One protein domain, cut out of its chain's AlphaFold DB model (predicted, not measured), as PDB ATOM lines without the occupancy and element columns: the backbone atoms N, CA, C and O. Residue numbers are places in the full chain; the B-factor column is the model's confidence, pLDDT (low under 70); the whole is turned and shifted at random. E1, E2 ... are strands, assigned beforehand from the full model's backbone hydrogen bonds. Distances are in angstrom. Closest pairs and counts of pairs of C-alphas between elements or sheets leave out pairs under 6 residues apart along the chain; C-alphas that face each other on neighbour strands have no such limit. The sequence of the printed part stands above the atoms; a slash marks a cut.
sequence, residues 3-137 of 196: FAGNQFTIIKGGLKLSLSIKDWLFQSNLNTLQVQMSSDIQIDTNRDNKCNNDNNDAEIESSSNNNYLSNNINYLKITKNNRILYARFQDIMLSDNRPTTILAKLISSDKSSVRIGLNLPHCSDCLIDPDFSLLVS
ATOM      1  N   PHE A   3      87.189 -29.950 -15.251       85.94
ATOM      2  CA  PHE A   3      87.862 -28.876 -14.522       85.94
ATOM      3  C   PHE A   3      89.039 -29.443 -13.728       85.94
ATOM      4  O   PHE A   3      88.903 -30.487 -13.101       85.94
ATOM      5  N   ALA A   4      90.195 -28.777 -13.779       83.12
ATOM      6  CA  ALA A   4      91.408 -29.165 -13.048       83.12
ATOM      7  C   ALA A   4      91.810 -30.657 -13.161       83.12
ATOM      8  O   ALA A   4      92.354 -31.234 -12.226       83.12
ATOM      9  N   GLY A   5      91.538 -31.287 -14.311       81.19
ATOM     10  CA  GLY A   5      91.812 -32.712 -14.554       81.19
ATOM     11  C   GLY A   5      90.700 -33.673 -14.112       81.19
ATOM     12  O   GLY A   5      90.751 -34.849 -14.459       81.19
ATOM     13  N   ASN A   6      89.663 -33.179 -13.432       80.44
ATOM     14  CA  ASN A   6      88.509 -33.959 -13.003       80.44
ATOM     15  C   ASN A   6      87.345 -33.826 -13.983       80.44
ATOM     16  O   ASN A   6      86.959 -32.723 -14.383       80.44
ATOM     17  N   GLN A   7      86.735 -34.958 -14.328       83.38
ATOM     18  CA  GLN A   7      85.492 -34.987 -15.090       83.38
ATOM     19  C   GLN A   7      84.290 -35.059 -14.155       83.38
ATOM     20  O   GLN A   7      84.264 -35.841 -13.207       83.38
ATOM     21  N   PHE A   8      83.268 -34.262 -14.450       78.25
ATOM     22  CA  PHE A   8      82.017 -34.274 -13.704       78.25
ATOM     23  C   PHE A   8      80.815 -33.949 -14.590       78.25
ATOM     24  O   PHE A   8      80.919 -33.277 -15.624       78.25
ATOM     25  N   THR A   9      79.652 -34.423 -14.158       81.00
ATOM     26  CA  THR A   9      78.374 -34.238 -14.848       81.00
ATOM     27  C   THR A   9      77.463 -33.375 -13.993       81.00
ATOM     28  O   THR A   9      77.340 -33.606 -12.794       81.00
ATOM     29  N   ILE A  10      76.814 -32.400 -14.626       76.69
ATOM     30  CA  ILE A  10      75.793 -31.563 -13.998       76.69
ATOM     31  C   ILE A  10      74.439 -32.083 -14.468       76.69
ATOM     32  O   ILE A  10      74.232 -32.284 -15.666       76.69
ATOM     33  N   ILE A  11      73.531 -32.334 -13.529       79.56
ATOM     34  CA  ILE A  11      72.175 -32.789 -13.845       79.56
ATOM     35  C   ILE A  11      71.335 -31.648 -14.434       79.56
ATOM     36  O   ILE A  11      71.637 -30.465 -14.273       79.56
ATOM     37  N   LYS A  12      70.231 -31.991 -15.103       78.38
ATOM     38  CA  LYS A  12      69.278 -30.995 -15.609       78.38
ATOM     39  C   LYS A  12      68.734 -30.146 -14.451       78.38
ATOM     40  O   LYS A  12      68.260 -30.698 -13.466       78.38
ATOM     41  N   GLY A  13      68.782 -28.820 -14.590       74.12
ATOM     42  CA  GLY A  13      68.416 -27.882 -13.518       74.12
ATOM     43  C   GLY A  13      69.553 -27.567 -12.538       74.12
ATOM     44  O   GLY A  13      69.350 -26.786 -11.613       74.12
ATOM     45  N   GLY A  14      70.744 -28.138 -12.737       77.56
ATOM     46  CA  GLY A  14      71.952 -27.729 -12.029       77.56
ATOM     47  C   GLY A  14      72.547 -26.426 -12.563       77.56
ATOM     48  O   GLY A  14      72.322 -26.031 -13.709       77.56
ATOM     49  N   LEU A  15      73.316 -25.766 -11.705       79.56
ATOM     50  CA  LEU A  15      74.008 -24.511 -11.946       79.56
ATOM     51  C   LEU A  15      75.517 -24.739 -11.817       79.56
ATOM     52  O   LEU A  15      75.995 -25.347 -10.859       79.56
ATOM     53  N   LYS A  16      76.265 -24.210 -12.781       82.12
ATOM     54  CA  LYS A  16      77.724 -24.174 -12.760       82.12
ATOM     55  C   LYS A  16      78.182 -22.759 -12.431       82.12
ATOM     56  O   LYS A  16      77.724 -21.827 -13.091       82.12
ATOM     57  N   LEU A  17      79.082 -22.598 -11.466       83.00
ATOM     58  CA  LEU A  17      79.685 -21.306 -11.148       83.00
ATOM     59  C   LEU A  17      81.191 -21.408 -11.331       83.00
ATOM     60  O   LEU A  17      81.792 -22.357 -10.859       83.00
ATOM     61  N   SER A  18      81.802 -20.413 -11.970       87.00
ATOM     62  CA  SER A  18      83.257 -20.312 -12.049       87.00
ATOM     63  C   SER A  18      83.708 -18.958 -11.526       87.00
ATOM     64  O   SER A  18      83.134 -17.928 -11.878       87.00
ATOM     65  N   LEU A  19      84.718 -18.976 -10.664       89.25
ATOM     66  CA  LEU A  19      85.303 -17.802 -10.036       89.25
ATOM     67  C   LEU A  19      86.769 -17.712 -10.447       89.25
ATOM     68  O   LEU A  19      87.532 -18.637 -10.181       89.25
ATOM     69  N   SER A  20      87.150 -16.598 -11.074       92.81
ATOM     70  CA  SER A  20      88.538 -16.278 -11.416       92.81
ATOM     71  C   SER A  20      88.985 -15.071 -10.603       92.81
ATOM     72  O   SER A  20      88.321 -14.033 -10.606       92.81
ATOM     73  N   ILE A  21      90.098 -15.226  -9.894       93.06
ATOM     74  CA  ILE A  21      90.744 -14.193  -9.091       93.06
ATOM     75  C   ILE A  21      92.149 -14.030  -9.647       93.06
ATOM     76  O   ILE A  21      92.893 -15.004  -9.727       93.06
ATOM     77  N   LYS A  22      92.503 -12.805 -10.027       94.19
ATOM     78  CA  LYS A  22      93.809 -12.483 -10.601       94.19
ATOM     79  C   LYS A  22      94.480 -11.388  -9.801       94.19
ATOM     80  O   LYS A  22      93.799 -10.494  -9.300       94.19
ATOM     81  N   ASP A  23      95.799 -11.487  -9.696       92.31
ATOM     82  CA  ASP A  23      96.673 -10.460  -9.129       92.31
ATOM     83  C   ASP A  23      96.290 -10.049  -7.693       92.31
ATOM     84  O   ASP A  23      96.435  -8.891  -7.292       92.31
ATOM     85  N   TRP A  24      95.799 -11.002  -6.888       92.56
ATOM     86  CA  TRP A  24      95.536 -10.749  -5.473       92.56
ATOM     87  C   TRP A  24      96.855 -10.570  -4.715       92.56
ATOM     88  O   TRP A  24      97.731 -11.434  -4.736       92.56
ATOM     89  N   LEU A  25      96.993  -9.448  -4.009       92.38
ATOM     90  CA  LEU A  25      98.211  -9.113  -3.277       92.38
ATOM     91  C   LEU A  25      98.235  -9.816  -1.915       92.38
ATOM     92  O   LEU A  25      97.709  -9.322  -0.916       92.38
ATOM     93  N   PHE A  26      98.872 -10.983  -1.865       91.00
ATOM     94  CA  PHE A  26      99.184 -11.655  -0.607       91.00
ATOM     95  C   PHE A  26     100.333 -10.933   0.107       91.00
ATOM     96  O   PHE A  26     101.331 -10.571  -0.507       91.00
ATOM     97  N   GLN A  27     100.228 -10.755   1.427       91.25
ATOM     98  CA  GLN A  27     101.320 -10.146   2.204       91.25
ATOM     99  C   GLN A  27     102.513 -11.100   2.367       91.25
ATOM    100  O   GLN A  27     103.633 -10.653   2.591       91.25
ATOM    101  N   SER A  28     102.278 -12.416   2.293       90.62
ATOM    102  CA  SER A  28     103.318 -13.443   2.356       90.62
ATOM    103  C   SER A  28     102.870 -14.735   1.667       90.62
ATOM    104  O   SER A  28     101.673 -14.968   1.488       90.62
ATOM    105  N   ASN A  29     103.824 -15.624   1.379       84.06
ATOM    106  CA  ASN A  29     103.563 -16.954   0.811       84.06
ATOM    107  C   ASN A  29     102.827 -17.903   1.776       84.06
ATOM    108  O   ASN A  29     102.364 -18.960   1.356       84.06
ATOM    109  N   LEU A  30     102.742 -17.555   3.066       87.88
ATOM    110  CA  LEU A  30     102.037 -18.337   4.087       87.88
ATOM    111  C   LEU A  30     100.586 -17.874   4.279       87.88
ATOM    112  O   LEU A  30      99.832 -18.490   5.034       87.88
ATOM    113  N   ASN A  31     100.184 -16.787   3.617       90.75
ATOM    114  CA  ASN A  31      98.829 -16.273   3.718       90.75
ATOM    115  C   ASN A  31      97.865 -17.128   2.890       90.75
ATOM    116  O   ASN A  31      98.210 -17.658   1.835       90.75
ATOM    117  N   THR A  32      96.619 -17.196   3.349       91.38
ATOM    118  CA  THR A  32      95.513 -17.806   2.609       91.38
ATOM    119  C   THR A  32      94.458 -16.747   2.319       91.38
ATOM    120  O   THR A  32      94.198 -15.873   3.147       91.38
ATOM    121  N   LEU A  33      93.868 -16.803   1.129       92.38
ATOM    122  CA  LEU A  33      92.751 -15.952   0.741       92.38
ATOM    123  C   LEU A  33      91.459 -16.713   1.030       92.38
ATOM    124  O   LEU A  33      91.265 -17.809   0.514       92.38
ATOM    125  N   GLN A  34      90.568 -16.141   1.841       93.00
ATOM    126  CA  GLN A  34      89.257 -16.734   2.087       93.00
ATOM    127  C   GLN A  34      88.178 -16.029   1.267       93.00
ATOM    128  O   GLN A  34      87.809 -14.892   1.555       93.00
ATOM    129  N   VAL A  35      87.628 -16.727   0.277       91.81
ATOM    130  CA  VAL A  35      86.461 -16.263  -0.480       91.81
ATOM    131  C   VAL A  35      85.205 -16.674   0.270       91.81
ATOM    132  O   VAL A  35      84.969 -17.865   0.460       91.81
ATOM    133  N   GLN A  36      84.380 -15.710   0.675       92.94
ATOM    134  CA  GLN A  36      83.110 -15.991   1.341       92.94
ATOM    135  C   GLN A  36      81.932 -15.810   0.383       92.94
ATOM    136  O   GLN A  36      81.696 -14.724  -0.139       92.94
ATOM    137  N   MET A  37      81.168 -16.877   0.190       89.44
ATOM    138  CA  MET A  37      79.916 -16.881  -0.558       89.44
ATOM    139  C   MET A  37      78.763 -16.914   0.437       89.44
ATOM    140  O   MET A  37      78.736 -17.771   1.319       89.44
ATOM    141  N   SER A  38      77.821 -15.982   0.306       90.19
ATOM    142  CA  SER A  38      76.591 -15.961   1.103       90.19
ATOM    143  C   SER A  38      75.392 -16.164   0.187       90.19
ATOM    144  O   SER A  38      75.369 -15.622  -0.916       90.19
ATOM    145  N   SER A  39      74.410 -16.932   0.642       87.94
ATOM    146  CA  SER A  39      73.143 -17.118  -0.061       87.94
ATOM    147  C   SER A  39      71.992 -16.961   0.912       87.94
ATOM    148  O   SER A  39      71.958 -17.635   1.942       87.94
ATOM    149  N   ASP A  40      71.023 -16.132   0.540       88.81
ATOM    150  CA  ASP A  40      69.751 -16.030   1.242       88.81
ATOM    151  C   ASP A  40      68.811 -17.149   0.782       88.81
ATOM    152  O   ASP A  40      68.716 -17.473  -0.404       88.81
ATOM    153  N   ILE A  41      68.116 -17.757   1.736       86.06
ATOM    154  CA  ILE A  41      67.162 -18.840   1.526       86.06
ATOM    155  C   ILE A  41      65.768 -18.224   1.602       86.06
ATOM    156  O   ILE A  41      65.127 -18.187   2.652       86.06
ATOM    157  N   GLN A  42      65.311 -17.697   0.470       75.31
ATOM    158  CA  GLN A  42      63.972 -17.136   0.323       75.31
ATOM    159  C   GLN A  42      63.228 -17.840  -0.806       75.31
ATOM    160  O   GLN A  42      63.795 -18.155  -1.851       75.31
ATOM    161  N   ILE A  43      61.937 -18.083  -0.592       68.81
ATOM    162  CA  ILE A  43      61.032 -18.610  -1.611       68.81
ATOM    163  C   ILE A  43      59.903 -17.602  -1.773       68.81
ATOM    164  O   ILE A  43      59.276 -17.216  -0.787       68.81
ATOM    165  N   ASP A  44      59.659 -17.172  -3.011       63.97
ATOM    166  CA  ASP A  44      58.546 -16.282  -3.335       63.97
ATOM    167  C   ASP A  44      57.218 -17.012  -3.097       63.97
ATOM    168  O   ASP A  44      56.772 -17.849  -3.888       63.97
ATOM    169  N   THR A  45      56.575 -16.692  -1.977       60.81
ATOM    170  CA  THR A  45      55.296 -17.275  -1.559       60.81
ATOM    171  C   THR A  45      54.137 -16.886  -2.479       60.81
ATOM    172  O   THR A  45      53.086 -17.523  -2.416       60.81
ATOM    173  N   ASN A  46      54.307 -15.892  -3.361       56.84
ATOM    174  CA  ASN A  46      53.250 -15.450  -4.273       56.84
ATOM    175  C   ASN A  46      53.109 -16.333  -5.519       56.84
ATOM    176  O   ASN A  46      52.073 -16.279  -6.182       56.84
ATOM    177  N   ARG A  47      54.129 -17.134  -5.856       54.78
ATOM    178  CA  ARG A  47      54.150 -17.965  -7.076       54.78
ATOM    179  C   ARG A  47      54.102 -19.466  -6.811       54.78
ATOM    180  O   ARG A  47      53.904 -20.233  -7.752       54.78
ATOM    181  N   ASP A  48      54.253 -19.887  -5.559       56.81
ATOM    182  CA  ASP A  48      54.448 -21.292  -5.224       56.81
ATOM    183  C   ASP A  48      53.157 -22.029  -4.842       56.81
ATOM    184  O   ASP A  48      52.273 -21.530  -4.143       56.81
ATOM    185  N   ASN A  49      53.077 -23.275  -5.320       59.75
ATOM    186  CA  ASN A  49      52.049 -24.257  -4.996       59.75
ATOM    187  C   ASN A  49      51.791 -24.289  -3.477       59.75
ATOM    188  O   ASN A  49      52.605 -24.816  -2.717       59.75
ATOM    189  N   LYS A  50      50.622 -23.796  -3.031       67.00
ATOM    190  CA  LYS A  50      50.183 -23.769  -1.613       67.00
ATOM    191  C   LYS A  50      50.298 -25.120  -0.892       67.00
ATOM    192  O   LYS A  50      50.262 -25.168   0.329       67.00
ATOM    193  N   CYS A  51      50.388 -26.215  -1.643       74.25
ATOM    194  CA  CYS A  51      50.487 -27.579  -1.143       74.25
ATOM    195  C   CYS A  51      51.917 -28.068  -0.844       74.25
ATOM    196  O   CYS A  51      52.030 -29.138  -0.248       74.25
ATOM    197  N   ASN A  52      52.953 -27.314  -1.237       75.25
ATOM    198  CA  ASN A  52      54.366 -27.577  -0.913       75.25
ATOM    199  C   ASN A  52      54.957 -26.516   0.017       75.25
ATOM    200  O   ASN A  52      56.139 -26.572   0.340       75.25
ATOM    201  N   ASN A  53      54.166 -25.505   0.391       71.94
ATOM    202  CA  ASN A  53      54.624 -24.508   1.339       71.94
ATOM    203  C   ASN A  53      54.703 -25.165   2.712       71.94
ATOM    204  O   ASN A  53      53.675 -25.407   3.350       71.94
ATOM    205  N   ASP A  54      55.923 -25.473   3.127       67.25
ATOM    206  CA  ASP A  54      56.184 -25.884   4.482       67.25
ATOM    207  C   ASP A  54      56.511 -24.618   5.275       67.25
ATOM    208  O   ASP A  54      57.485 -23.915   4.998       67.25
ATOM    209  N   ASN A  55      55.664 -24.281   6.248       65.88
ATOM    210  CA  ASN A  55      55.922 -23.138   7.127       65.88
ATOM    211  C   ASN A  55      57.146 -23.379   8.030       65.88
ATOM    212  O   ASN A  55      57.539 -22.475   8.765       65.88
ATOM    213  N   ASN A  56      57.741 -24.573   7.979       72.75
ATOM    214  CA  ASN A  56      58.985 -24.897   8.653       72.75
ATOM    215  C   ASN A  56      60.161 -24.096   8.097       72.75
ATOM    216  O   ASN A  56      60.210 -23.751   6.918       72.75
ATOM    217  N   ASP A  57      61.131 -23.820   8.959       80.44
ATOM    218  CA  ASP A  57      62.399 -23.202   8.584       80.44
ATOM    219  C   ASP A  57      63.183 -24.058   7.575       80.44
ATOM    220  O   ASP A  57      62.903 -25.242   7.402       80.44
ATOM    221  N   ALA A  58      64.156 -23.460   6.878       86.56
ATOM    222  CA  ALA A  58      65.026 -24.245   6.007       86.56
ATOM    223  C   ALA A  58      65.884 -25.208   6.838       86.56
ATOM    224  O   ALA A  58      66.451 -24.826   7.863       86.56
ATOM    225  N   GLU A  59      66.007 -26.441   6.363       89.12
ATOM    226  CA  GLU A  59      66.912 -27.440   6.918       89.12
ATOM    227  C   GLU A  59      68.220 -27.418   6.126       89.12
ATOM    228  O   GLU A  59      68.207 -27.458   4.894       89.12
ATOM    229  N   ILE A  60      69.348 -27.325   6.829       90.31
ATOM    230  CA  ILE A  60      70.679 -27.253   6.224       90.31
ATOM    231  C   ILE A  60      71.512 -28.407   6.768       90.31
ATOM    232  O   ILE A  60      71.809 -28.473   7.959       90.31
ATOM    233  N   GLU A  61      71.919 -29.298   5.876       90.56
ATOM    234  CA  GLU A  61      72.791 -30.429   6.164       90.56
ATOM    235  C   GLU A  61      74.123 -30.218   5.438       90.56
ATOM    236  O   GLU A  61      74.155 -29.854   4.259       90.56
ATOM    237  N   SER A  62      75.243 -30.472   6.110       89.50
ATOM    238  CA  SER A  62      76.559 -30.479   5.471       89.50
ATOM    239  C   SER A  62      77.301 -31.773   5.778       89.50
ATOM    240  O   SER A  62      77.094 -32.390   6.822       89.50
ATOM    241  N   SER A  63      78.140 -32.212   4.842       88.50
ATOM    242  CA  SER A  63      78.977 -33.399   5.024       88.50
ATOM    243  C   SER A  63      80.371 -33.200   4.443       88.50
ATOM    244  O   SER A  63      80.578 -32.439   3.491       88.50
ATOM    245  N   SER A  64      81.328 -33.899   5.046       85.81
ATOM    246  CA  SER A  64      82.741 -33.915   4.681       85.81
ATOM    247  C   SER A  64      83.189 -35.355   4.489       85.81
ATOM    248  O   SER A  64      82.824 -36.230   5.270       85.81
ATOM    249  N   ASN A  65      84.035 -35.588   3.493       78.06
ATOM    250  CA  ASN A  65      84.746 -36.853   3.339       78.06
ATOM    251  C   ASN A  65      85.964 -36.940   4.276       78.06
ATOM    252  O   ASN A  65      86.560 -38.006   4.419       78.06
ATOM    253  N   ASN A  66      86.357 -35.827   4.904       73.31
ATOM    254  CA  ASN A  66      87.494 -35.755   5.811       73.31
ATOM    255  C   ASN A  66      87.045 -35.262   7.193       73.31
ATOM    256  O   ASN A  66      86.877 -34.061   7.419       73.31
ATOM    257  N   ASN A  67      86.865 -36.214   8.112       65.94
ATOM    258  CA  ASN A  67      86.388 -35.974   9.477       65.94
ATOM    259  C   ASN A  67      87.453 -35.368  10.408       65.94
ATOM    260  O   ASN A  67      87.126 -34.954  11.516       65.94
ATOM    261  N   TYR A  68      88.718 -35.306   9.979       68.69
ATOM    262  CA  TYR A  68      89.816 -34.751  10.779       68.69
ATOM    263  C   TYR A  68      89.917 -33.222  10.675       68.69
ATOM    264  O   TYR A  68      90.589 -32.589  11.486       68.69
ATOM    265  N   LEU A  69      89.256 -32.618   9.682       70.81
ATOM    266  CA  LEU A  69      89.239 -31.175   9.459       70.81
ATOM    267  C   LEU A  69      87.912 -30.595   9.960       70.81
ATOM    268  O   LEU A  69      86.886 -30.713   9.291       70.81
ATOM    269  N   SER A  70      87.940 -29.941  11.124       67.56
ATOM    270  CA  SER A  70      86.757 -29.290  11.698       67.56
ATOM    271  C   SER A  70      86.113 -28.318  10.704       67.56
ATOM    272  O   SER A  70      86.786 -27.453  10.134       67.56
ATOM    273  N   ASN A  71      84.795 -28.446  10.533       73.94
ATOM    274  CA  ASN A  71      83.943 -27.604   9.685       73.94
ATOM    275  C   ASN A  71      84.292 -27.605   8.185       73.94
ATOM    276  O   ASN A  71      83.834 -26.716   7.465       73.94
ATOM    277  N   ASN A  72      85.092 -28.564   7.708       87.56
ATOM    278  CA  ASN A  72      85.256 -28.804   6.276       87.56
ATOM    279  C   ASN A  72      83.928 -29.284   5.679       87.56
ATOM    280  O   ASN A  72      83.197 -30.027   6.333       87.56
ATOM    281  N   ILE A  73      83.619 -28.874   4.453       89.62
ATOM    282  CA  ILE A  73      82.440 -29.339   3.727       89.62
ATOM    283  C   ILE A  73      82.817 -29.730   2.300       89.62
ATOM    284  O   ILE A  73      83.469 -28.981   1.581       89.62
ATOM    285  N   ASN A  74      82.359 -30.899   1.867       88.44
ATOM    286  CA  ASN A  74      82.375 -31.300   0.458       88.44
ATOM    287  C   ASN A  74      80.985 -31.172  -0.158       88.44
ATOM    288  O   ASN A  74      80.858 -30.904  -1.350       88.44
ATOM    289  N   TYR A  75      79.947 -31.333   0.661       89.50
ATOM    290  CA  TYR A  75      78.565 -31.268   0.225       89.50
ATOM    291  C   TYR A  75      77.738 -30.424   1.181       89.50
ATOM    292  O   TYR A  75      77.911 -30.490   2.401       89.50
ATOM    293  N   LEU A  76      76.808 -29.672   0.608       90.50
ATOM    294  CA  LEU A  76      75.816 -28.891   1.324       90.50
ATOM    295  C   LEU A  76      74.445 -29.179   0.720       90.50
ATOM    296  O   LEU A  76      74.257 -29.072  -0.489       90.50
ATOM    297  N   LYS A  77      73.483 -29.524   1.562       90.88
ATOM    298  CA  LYS A  77      72.100 -29.781   1.182       90.88
ATOM    299  C   LYS A  77      71.210 -28.812   1.948       90.88
ATOM    300  O   LYS A  77      71.247 -28.772   3.170       90.88
ATOM    301  N   ILE A  78      70.421 -28.037   1.218       89.94
ATOM    302  CA  ILE A  78      69.455 -27.087   1.769       89.94
ATOM    303  C   ILE A  78      68.071 -27.546   1.342       89.94
ATOM    304  O   ILE A  78      67.794 -27.626   0.146       89.94
ATOM    305  N   THR A  79      67.201 -27.823   2.303       88.50
ATOM    306  CA  THR A  79      65.828 -28.259   2.059       88.50
ATOM    307  C   THR A  79      64.857 -27.176   2.514       88.50
ATOM    308  O   THR A  79      64.891 -26.738   3.662       88.50
ATOM    309  N   LYS A  80      63.972 -26.739   1.616       86.44
ATOM    310  CA  LYS A  80      62.899 -25.784   1.925       86.44
ATOM    311  C   LYS A  80      61.721 -25.993   0.972       86.44
ATOM    312  O   LYS A  80      61.921 -26.082  -0.235       86.44
ATOM    313  N   ASN A  81      60.492 -26.053   1.493       83.25
ATOM    314  CA  ASN A  81      59.254 -26.216   0.707       83.25
ATOM    315  C   ASN A  81      59.306 -27.385  -0.295       83.25
ATOM    316  O   ASN A  81      58.969 -27.231  -1.472       83.25
ATOM    317  N   ASN A  82      59.816 -28.541   0.148       82.38
ATOM    318  CA  ASN A  82      60.012 -29.733  -0.688       82.38
ATOM    319  C   ASN A  82      60.928 -29.503  -1.915       82.38
ATOM    320  O   ASN A  82      60.927 -30.281  -2.868       82.38
ATOM    321  N   ARG A  83      61.736 -28.437  -1.903       83.19
ATOM    322  CA  ARG A  83      62.828 -28.189  -2.849       83.19
ATOM    323  C   ARG A  83      64.146 -28.429  -2.129       83.19
ATOM    324  O   ARG A  83      64.287 -28.078  -0.958       83.19
ATOM    325  N   ILE A  84      65.096 -29.027  -2.831       86.75
ATOM    326  CA  ILE A  84      66.408 -29.375  -2.300       86.75
ATOM    327  C   ILE A  84      67.459 -28.701  -3.176       86.75
ATOM    328  O   ILE A  84      67.577 -29.004  -4.359       86.75
ATOM    329  N   LEU A  85      68.249 -27.798  -2.612       87.31
ATOM    330  CA  LEU A  85      69.472 -27.329  -3.248       87.31
ATOM    331  C   LEU A  85      70.629 -28.185  -2.744       87.31
ATOM    332  O   LEU A  85      70.896 -28.226  -1.547       87.31
ATOM    333  N   TYR A  86      71.313 -28.860  -3.657       88.31
ATOM    334  CA  TYR A  86      72.483 -29.673  -3.364       88.31
ATOM    335  C   TYR A  86      73.717 -29.038  -3.996       88.31
ATOM    336  O   TYR A  86      73.831 -28.971  -5.217       88.31
ATOM    337  N   ALA A  87      74.641 -28.554  -3.179       87.56
ATOM    338  CA  ALA A  87      75.909 -27.995  -3.617       87.56
ATOM    339  C   ALA A  87      77.042 -28.974  -3.329       87.56
ATOM    340  O   ALA A  87      77.080 -29.597  -2.263       87.56
ATOM    341  N   ARG A  88      77.988 -29.058  -4.259       86.25
ATOM    342  CA  ARG A  88      79.229 -29.794  -4.082       86.25
ATOM    343  C   ARG A  88      80.412 -28.851  -4.274       86.25
ATOM    344  O   ARG A  88      80.537 -28.129  -5.261       86.25
ATOM    345  N   PHE A  89      81.299 -28.885  -3.292       85.44
ATOM    346  CA  PHE A  89      82.546 -28.143  -3.295       85.44
ATOM    347  C   PHE A  89      83.662 -29.101  -3.673       85.44
ATOM    348  O   PHE A  89      83.967 -30.046  -2.943       85.44
ATOM    349  N   GLN A  90      84.243 -28.862  -4.847       81.50
ATOM    350  CA  GLN A  90      85.449 -29.558  -5.267       81.50
ATOM    351  C   GLN A  90      86.604 -29.105  -4.374       81.50
ATOM    352  O   GLN A  90      86.749 -27.922  -4.069       81.50
ATOM    353  N   ASP A  91      87.427 -30.055  -3.962       85.00
ATOM    354  CA  ASP A  91      88.617 -29.840  -3.144       85.00
ATOM    355  C   ASP A  91      89.833 -29.436  -3.985       85.00
ATOM    356  O   ASP A  91      90.954 -29.447  -3.487       85.00
ATOM    357  N   ILE A  92      89.635 -29.072  -5.255       88.88
ATOM    358  CA  ILE A  92      90.689 -28.706  -6.199       88.88
ATOM    359  C   ILE A  92      90.334 -27.383  -6.880       88.88
ATOM    360  O   ILE A  92      89.224 -27.188  -7.373       88.88
ATOM    361  N   MET A  93      91.320 -26.493  -6.949       91.50
ATOM    362  CA  MET A  93      91.323 -25.286  -7.772       91.50
ATOM    363  C   MET A  93      92.476 -25.337  -8.778       91.50
ATOM    364  O   MET A  93      93.386 -26.155  -8.646       91.50
ATOM    365  N   LEU A  94      92.486 -24.429  -9.751       93.50
ATOM    366  CA  LEU A  94      93.678 -24.159 -10.553       93.50
ATOM    367  C   LEU A  94      94.395 -22.937  -9.975       93.50
ATOM    368  O   LEU A  94      93.860 -21.836 -10.017       93.50
ATOM    369  N   SER A  95      95.592 -23.162  -9.432       93.38
ATOM    370  CA  SER A  95      96.545 -22.134  -9.008       93.38
ATOM    371  C   SER A  95      97.609 -22.001 -10.084       93.38
ATOM    372  O   SER A  95      98.343 -22.960 -10.323       93.38
ATOM    373  N   ASP A  96      97.671 -20.875 -10.788       92.44
ATOM    374  CA  ASP A  96      98.655 -20.638 -11.852       92.44
ATOM    375  C   ASP A  96      98.655 -21.774 -12.893       92.44
ATOM    376  O   ASP A  96      99.689 -22.306 -13.305       92.44
ATOM    377  N   ASN A  97      97.441 -22.194 -13.274       91.00
ATOM    378  CA  ASN A  97      97.168 -23.311 -14.182       91.00
ATOM    379  C   ASN A  97      97.606 -24.702 -13.660       91.00
ATOM    380  O   ASN A  97      97.687 -25.661 -14.431       91.00
ATOM    381  N   ARG A  98      97.864 -24.840 -12.352       91.50
ATOM    382  CA  ARG A  98      98.211 -26.102 -11.679       91.50
ATOM    383  C   ARG A  98      97.110 -26.537 -10.705       91.50
ATOM    384  O   ARG A  98      96.722 -25.746  -9.841       91.50
ATOM    385  N   PRO A  99      96.626 -27.790 -10.781       92.38
ATOM    386  CA  PRO A  99      95.679 -28.326  -9.809       92.38
ATOM    387  C   PRO A  99      96.252 -28.245  -8.394       92.38
ATOM    388  O   PRO A  99      97.343 -28.746  -8.131       92.38
ATOM    389  N   THR A 100      95.532 -27.585  -7.497       91.06
ATOM    390  CA  THR A 100      95.948 -27.342  -6.115       91.06
ATOM    391  C   THR A 100      94.772 -27.577  -5.184       91.06
ATOM    392  O   THR A 100      93.656 -27.152  -5.479       91.06
ATOM    393  N   THR A 101      95.016 -28.241  -4.057       89.00
ATOM    394  CA  THR A 101      93.966 -28.547  -3.086       89.00
ATOM    395  C   THR A 101      93.461 -27.286  -2.383       89.00
ATOM    396  O   THR A 101      94.254 -26.458  -1.932       89.00
ATOM    397  N   ILE A 102      92.142 -27.174  -2.248       89.06
ATOM    398  CA  ILE A 102      91.459 -26.120  -1.493       89.06
ATOM    399  C   ILE A 102      90.524 -26.710  -0.447       89.06
ATOM    400  O   ILE A 102      90.085 -27.854  -0.548       89.06
ATOM    401  N   LEU A 103      90.195 -25.902   0.559       88.56
ATOM    402  CA  LEU A 103      89.284 -26.293   1.629       88.56
ATOM    403  C   LEU A 103      88.073 -25.369   1.666       88.56
ATOM    404  O   LEU A 103      88.217 -24.169   1.921       88.56
ATOM    405  N   ALA A 104      86.888 -25.945   1.487       90.62
ATOM    406  CA  ALA A 104      85.623 -25.273   1.731       90.62
ATOM    407  C   ALA A 104      85.196 -25.472   3.190       90.62
ATOM    408  O   ALA A 104      85.328 -26.555   3.752       90.62
ATOM    409  N   LYS A 105      84.693 -24.416   3.821       91.19
ATOM    410  CA  LYS A 105      84.238 -24.426   5.210       91.19
ATOM    411  C   LYS A 105      82.851 -23.829   5.328       91.19
ATOM    412  O   LYS A 105      82.557 -22.814   4.697       91.19
ATOM    413  N   LEU A 106      82.033 -24.413   6.194       91.19
ATOM    414  CA  LEU A 106      80.789 -23.783   6.620       91.19
ATOM    415  C   LEU A 106      81.122 -22.700   7.653       91.19
ATOM    416  O   LEU A 106      81.628 -23.009   8.731       91.19
ATOM    417  N   ILE A 107      80.896 -21.434   7.299       92.62
ATOM    418  CA  ILE A 107      81.208 -20.281   8.158       92.62
ATOM    419  C   ILE A 107      80.024 -19.975   9.071       92.62
ATOM    420  O   ILE A 107      80.193 -19.840  10.278       92.62
ATOM    421  N   SER A 108      78.827 -19.882   8.494       91.75
ATOM    422  CA  SER A 108      77.581 -19.731   9.239       91.75
ATOM    423  C   SER A 108      76.434 -20.399   8.492       91.75
ATOM    424  O   SER A 108      76.444 -20.515   7.264       91.75
ATOM    425  N   SER A 109      75.449 -20.861   9.249       90.25
ATOM    426  CA  SER A 109      74.273 -21.543   8.728       90.25
ATOM    427  C   SER A 109      73.088 -21.161   9.597       90.25
ATOM    428  O   SER A 109      72.954 -21.662  10.710       90.25
ATOM    429  N   ASP A 110      72.242 -20.289   9.068       88.06
ATOM    430  CA  ASP A 110      71.000 -19.860   9.691       88.06
ATOM    431  C   ASP A 110      69.807 -20.375   8.885       88.06
ATOM    432  O   ASP A 110      69.901 -20.714   7.707       88.06
ATOM    433  N   LYS A 111      68.629 -20.356   9.505       84.38
ATOM    434  CA  LYS A 111      67.357 -20.795   8.903       84.38
ATOM    435  C   LYS A 111      66.977 -20.060   7.609       84.38
ATOM    436  O   LYS A 111      66.131 -20.538   6.857       84.38
ATOM    437  N   SER A 112      67.561 -18.888   7.378       85.75
ATOM    438  CA  SER A 112      67.275 -18.005   6.247       85.75
ATOM    439  C   SER A 112      68.499 -17.676   5.398       85.75
ATOM    440  O   SER A 112      68.343 -17.004   4.384       85.75
ATOM    441  N   SER A 113      69.706 -18.095   5.785       90.06
ATOM    442  CA  SER A 113      70.913 -17.794   5.015       90.06
ATOM    443  C   SER A 113      72.033 -18.784   5.306       90.06
ATOM    444  O   SER A 113      72.140 -19.325   6.404       90.06
ATOM    445  N   VAL A 114      72.899 -19.005   4.326       91.81
ATOM    446  CA  VAL A 114      74.097 -19.831   4.484       91.81
ATOM    447  C   VAL A 114      75.323 -19.068   4.012       91.81
ATOM    448  O   VAL A 114      75.274 -18.366   2.998       91.81
ATOM    449  N   ARG A 115      76.436 -19.213   4.736       92.75
ATOM    450  CA  ARG A 115      77.729 -18.629   4.380       92.75
ATOM    451  C   ARG A 115      78.821 -19.684   4.348       92.75
ATOM    452  O   ARG A 115      79.052 -20.409   5.316       92.75
ATOM    453  N   ILE A 116      79.534 -19.716   3.234       91.69
ATOM    454  CA  ILE A 116      80.548 -20.714   2.909       91.69
ATOM    455  C   ILE A 116      81.851 -19.991   2.610       91.69
ATOM    456  O   ILE A 116      81.855 -19.009   1.876       91.69
ATOM    457  N   GLY A 117      82.952 -20.471   3.174       92.31
ATOM    458  CA  GLY A 117      84.288 -19.925   2.975       92.31
ATOM    459  C   GLY A 117      85.158 -20.901   2.199       92.31
ATOM    460  O   GLY A 117      85.349 -22.027   2.642       92.31
ATOM    461  N   LEU A 118      85.719 -20.480   1.072       92.00
ATOM    462  CA  LEU A 118      86.742 -21.223   0.341       92.00
ATOM    463  C   LEU A 118      88.105 -20.666   0.731       92.00
ATOM    464  O   LEU A 118      88.343 -19.476   0.556       92.00
ATOM    465  N   ASN A 119      88.989 -21.503   1.267       91.50
ATOM    466  CA  ASN A 119      90.349 -21.105   1.616       91.50
ATOM    467  C   ASN A 119      91.283 -21.478   0.470       91.50
ATOM    468  O   ASN A 119      91.521 -22.663   0.218       91.50
ATOM    469  N   LEU A 120      91.786 -20.457  -0.211       91.88
ATOM    470  CA  LEU A 120      92.724 -20.568  -1.309       91.88
ATOM    471  C   LEU A 120      94.146 -20.353  -0.770       91.88
ATOM    472  O   LEU A 120      94.374 -19.398  -0.016       91.88
ATOM    473  N   PRO A 121      95.116 -21.198  -1.148       91.38
ATOM    474  CA  PRO A 121      96.526 -20.888  -0.951       91.38
ATOM    475  C   PRO A 121      96.959 -19.713  -1.840       91.38
ATOM    476  O   PRO A 121      96.188 -19.217  -2.660       91.38
ATOM    477  N   HIS A 122      98.207 -19.280  -1.679       91.12
ATOM    478  CA  HIS A 122      98.817 -18.277  -2.547       91.12
ATOM    479  C   HIS A 122      98.736 -18.687  -4.031       91.12
ATOM    480  O   HIS A 122      99.160 -19.785  -4.396       91.12
ATOM    481  N   CYS A 123      98.225 -17.788  -4.874       91.38
ATOM    482  CA  CYS A 123      98.056 -17.966  -6.319       91.38
ATOM    483  C   CYS A 123      98.069 -16.601  -7.024       91.38
ATOM    484  O   CYS A 123      97.533 -15.633  -6.485       91.38
ATOM    485  N   SER A 124      98.675 -16.503  -8.210       91.88
ATOM    486  CA  SER A 124      98.605 -15.288  -9.039       91.88
ATOM    487  C   SER A 124      97.369 -15.296  -9.941       91.88
ATOM    488  O   SER A 124      96.708 -14.269 -10.083       91.88
ATOM    489  N   ASP A 125      97.014 -16.462 -10.486       93.38
ATOM    490  CA  ASP A 125      95.731 -16.733 -11.141       93.38
ATOM    491  C   ASP A 125      95.048 -17.912 -10.440       93.38
ATOM    492  O   ASP A 125      95.513 -19.053 -10.499       93.38
ATOM    493  N   CYS A 126      93.953 -17.627  -9.742       92.81
ATOM    494  CA  CYS A 126      93.171 -18.605  -9.006       92.81
ATOM    495  C   CYS A 126      91.842 -18.818  -9.726       92.81
ATOM    496  O   CYS A 126      90.999 -17.918  -9.772       92.81
ATOM    497  N   LEU A 127      91.620 -20.022 -10.242       92.62
ATOM    498  CA  LEU A 127      90.359 -20.404 -10.867       92.62
ATOM    499  C   LEU A 127      89.691 -21.506 -10.050       92.62
ATOM    500  O   LEU A 127      90.322 -22.505  -9.702       92.62
ATOM    501  N   ILE A 128      88.405 -21.331  -9.762       89.31
ATOM    502  CA  ILE A 128      87.582 -22.246  -8.968       89.31
ATOM    503  C   ILE A 128      86.276 -22.505  -9.720       89.31
ATOM    504  O   ILE A 128      85.761 -21.611 -10.393       89.31
ATOM    505  N   ASP A 129      85.733 -23.716  -9.610       83.88
ATOM    506  CA  ASP A 129      84.521 -24.127 -10.323       83.88
ATOM    507  C   ASP A 129      83.623 -25.033  -9.450       83.88
ATOM    508  O   ASP A 129      83.607 -26.254  -9.634       83.88
ATOM    509  N   PRO A 130      82.935 -24.483  -8.427       77.50
ATOM    510  CA  PRO A 130      81.968 -25.255  -7.653       77.50
ATOM    511  C   PRO A 130      80.727 -25.600  -8.491       77.50
ATOM    512  O   PRO A 130      80.271 -24.805  -9.321       77.50
ATOM    513  N   ASP A 131      80.129 -26.765  -8.233       75.38
ATOM    514  CA  ASP A 131      78.905 -27.190  -8.909       75.38
ATOM    515  C   ASP A 131      77.704 -27.314  -7.965       75.38
ATOM    516  O   ASP A 131      77.785 -27.770  -6.825       75.38
ATOM    517  N   PHE A 132      76.548 -26.875  -8.462       72.19
ATOM    518  CA  PHE A 132      75.290 -26.837  -7.730       72.19
ATOM    519  C   PHE A 132      74.236 -27.595  -8.527       72.19
ATOM    520  O   PHE A 132      74.166 -27.530  -9.750       72.19
ATOM    521  N   SER A 133      73.387 -28.329  -7.833       72.75
ATOM    522  CA  SER A 133      72.303 -29.113  -8.403       72.75
ATOM    523  C   SER A 133      71.020 -28.773  -7.665       72.75
ATOM    524  O   SER A 133      70.931 -28.947  -6.452       72.75
ATOM    525  N   LEU A 134      70.019 -28.279  -8.391       72.25
ATOM    526  CA  LEU A 134      68.689 -28.101  -7.828       72.25
ATOM    527  C   LEU A 134      67.891 -29.388  -8.036       72.25
ATOM    528  O   LEU A 134      67.695 -29.847  -9.160       72.25
ATOM    529  N   LEU A 135      67.430 -29.954  -6.933       77.38
ATOM    530  CA  LEU A 135      66.618 -31.151  -6.864       77.38
ATOM    531  C   LEU A 135      65.232 -30.794  -6.325       77.38
ATOM    532  O   LEU A 135      65.046 -29.889  -5.512       77.38
ATOM    533  N   VAL A 136      64.234 -31.533  -6.782       75.38
ATOM    534  CA  VAL A 136      62.880 -31.478  -6.238       75.38
ATOM    535  C   VAL A 136      62.720 -32.699  -5.340       75.38
ATOM    536  O   VAL A 136      63.102 -33.798  -5.747       75.38
ATOM    537  N   SER A 137      62.224 -32.524  -4.111       75.12
ATOM    538  CA  SER A 137      62.047 -33.664  -3.210       75.12
ATOM    539  C   SER A 137      60.932 -34.580  -3.722       75.12
ATOM    540  O   SER A 137      60.034 -34.151  -4.448       75.12
TER     541      SER A 137
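Overview. This is residues 3 to 137 of the 196 residues of an uncharacterized protein of Dictyostelium purpureum (UniProt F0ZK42). This is an elongated, loosely formed sandwich of strands, its layers only partly face to face. One layer is a long twisted wall of two antiparallel sheets end to end, E1 E12 E6 E5 E4 and E2 E11 E7 E8, with E1 running on into E2 and E11 into E12; the other is the antiparallel sheet E3 E10 E9. The printed part has 135 residues, with no named helix and strands E1 to E12 in order along the chain; the class is all strand, with under half of the residues, 66, in named strands. It is only just compact, close to loose, with a radius of gyration of the C-alphas of 16.6 A, and spans 53 by 29 by 28 A.

Along the chain. The largest sheet holds E1, residues 14 to 16, beginning at C-alpha 14 at (71.952, -27.729, -12.029); E12, residues 131 to 136, 16.8 A long and ending at C-alpha 136 at (62.880, -31.478, -6.238); E6, residues 83 to 88, 16.5 A; E5, residues 75 to 80, 16.7 A; and E4, residues 59 to 63, 13.6 A. The second holds E2, residues 19 to 22, E11, residues 125 to 128, E7, residues 92 to 95, and E8, residues 98 to 101. The third holds E3, residues 33 to 40, 23.0 A, E10, residues 113 to 120, 22.9 A, and E9, residues 103 to 110, 21.0 A.

Arrangement. The largest sheet has edge strands E1 and E4 and is twisted, its C-alphas up to 4.0 A off the best plane. E4, E5 and E6 form a meander, each strand the antiparallel neighbour of the one before; N 61 and O 77 are 2.8 A apart, and N 78 and O 85 2.8 A. E6 and E12 pair through N 133 and O 86, 2.7 A, and E12 and E1 through N 15 and O 132, 2.8 A. E11 runs on into E12 at 17 degrees, and E1 into E2 at 7 degrees. In the second sheet N 21 and O 126 are 2.8 A apart, N 94 and O 127 2.9 A, and in the hairpin E7 and E8 N 93 and O 100 2.8 A. E8 runs on into E9 at 50 degrees; the two meet only through their link. E10 pairs with E3 through N 37 and O 116, 2.8 A, and with E9, its hairpin partner, through N 117 and O 105, 2.8 A. The closest C-alphas of E4 and E9, Ile 60 and Ser 109, are 7.2 A apart. E2 and E3 are apart.

Size, cuts and confidence. The two farthest C-alphas, Ser 28 and Cys 51, are 54.8 A apart. The printed part has no cut. The links E3 to E4, 18 residues, and E4 to E5, 11 residues, are long. The mean pLDDT of the printed part is 84.1; residues 43 to 50, 54 to 55, 67 to 68 and 70 are under 70.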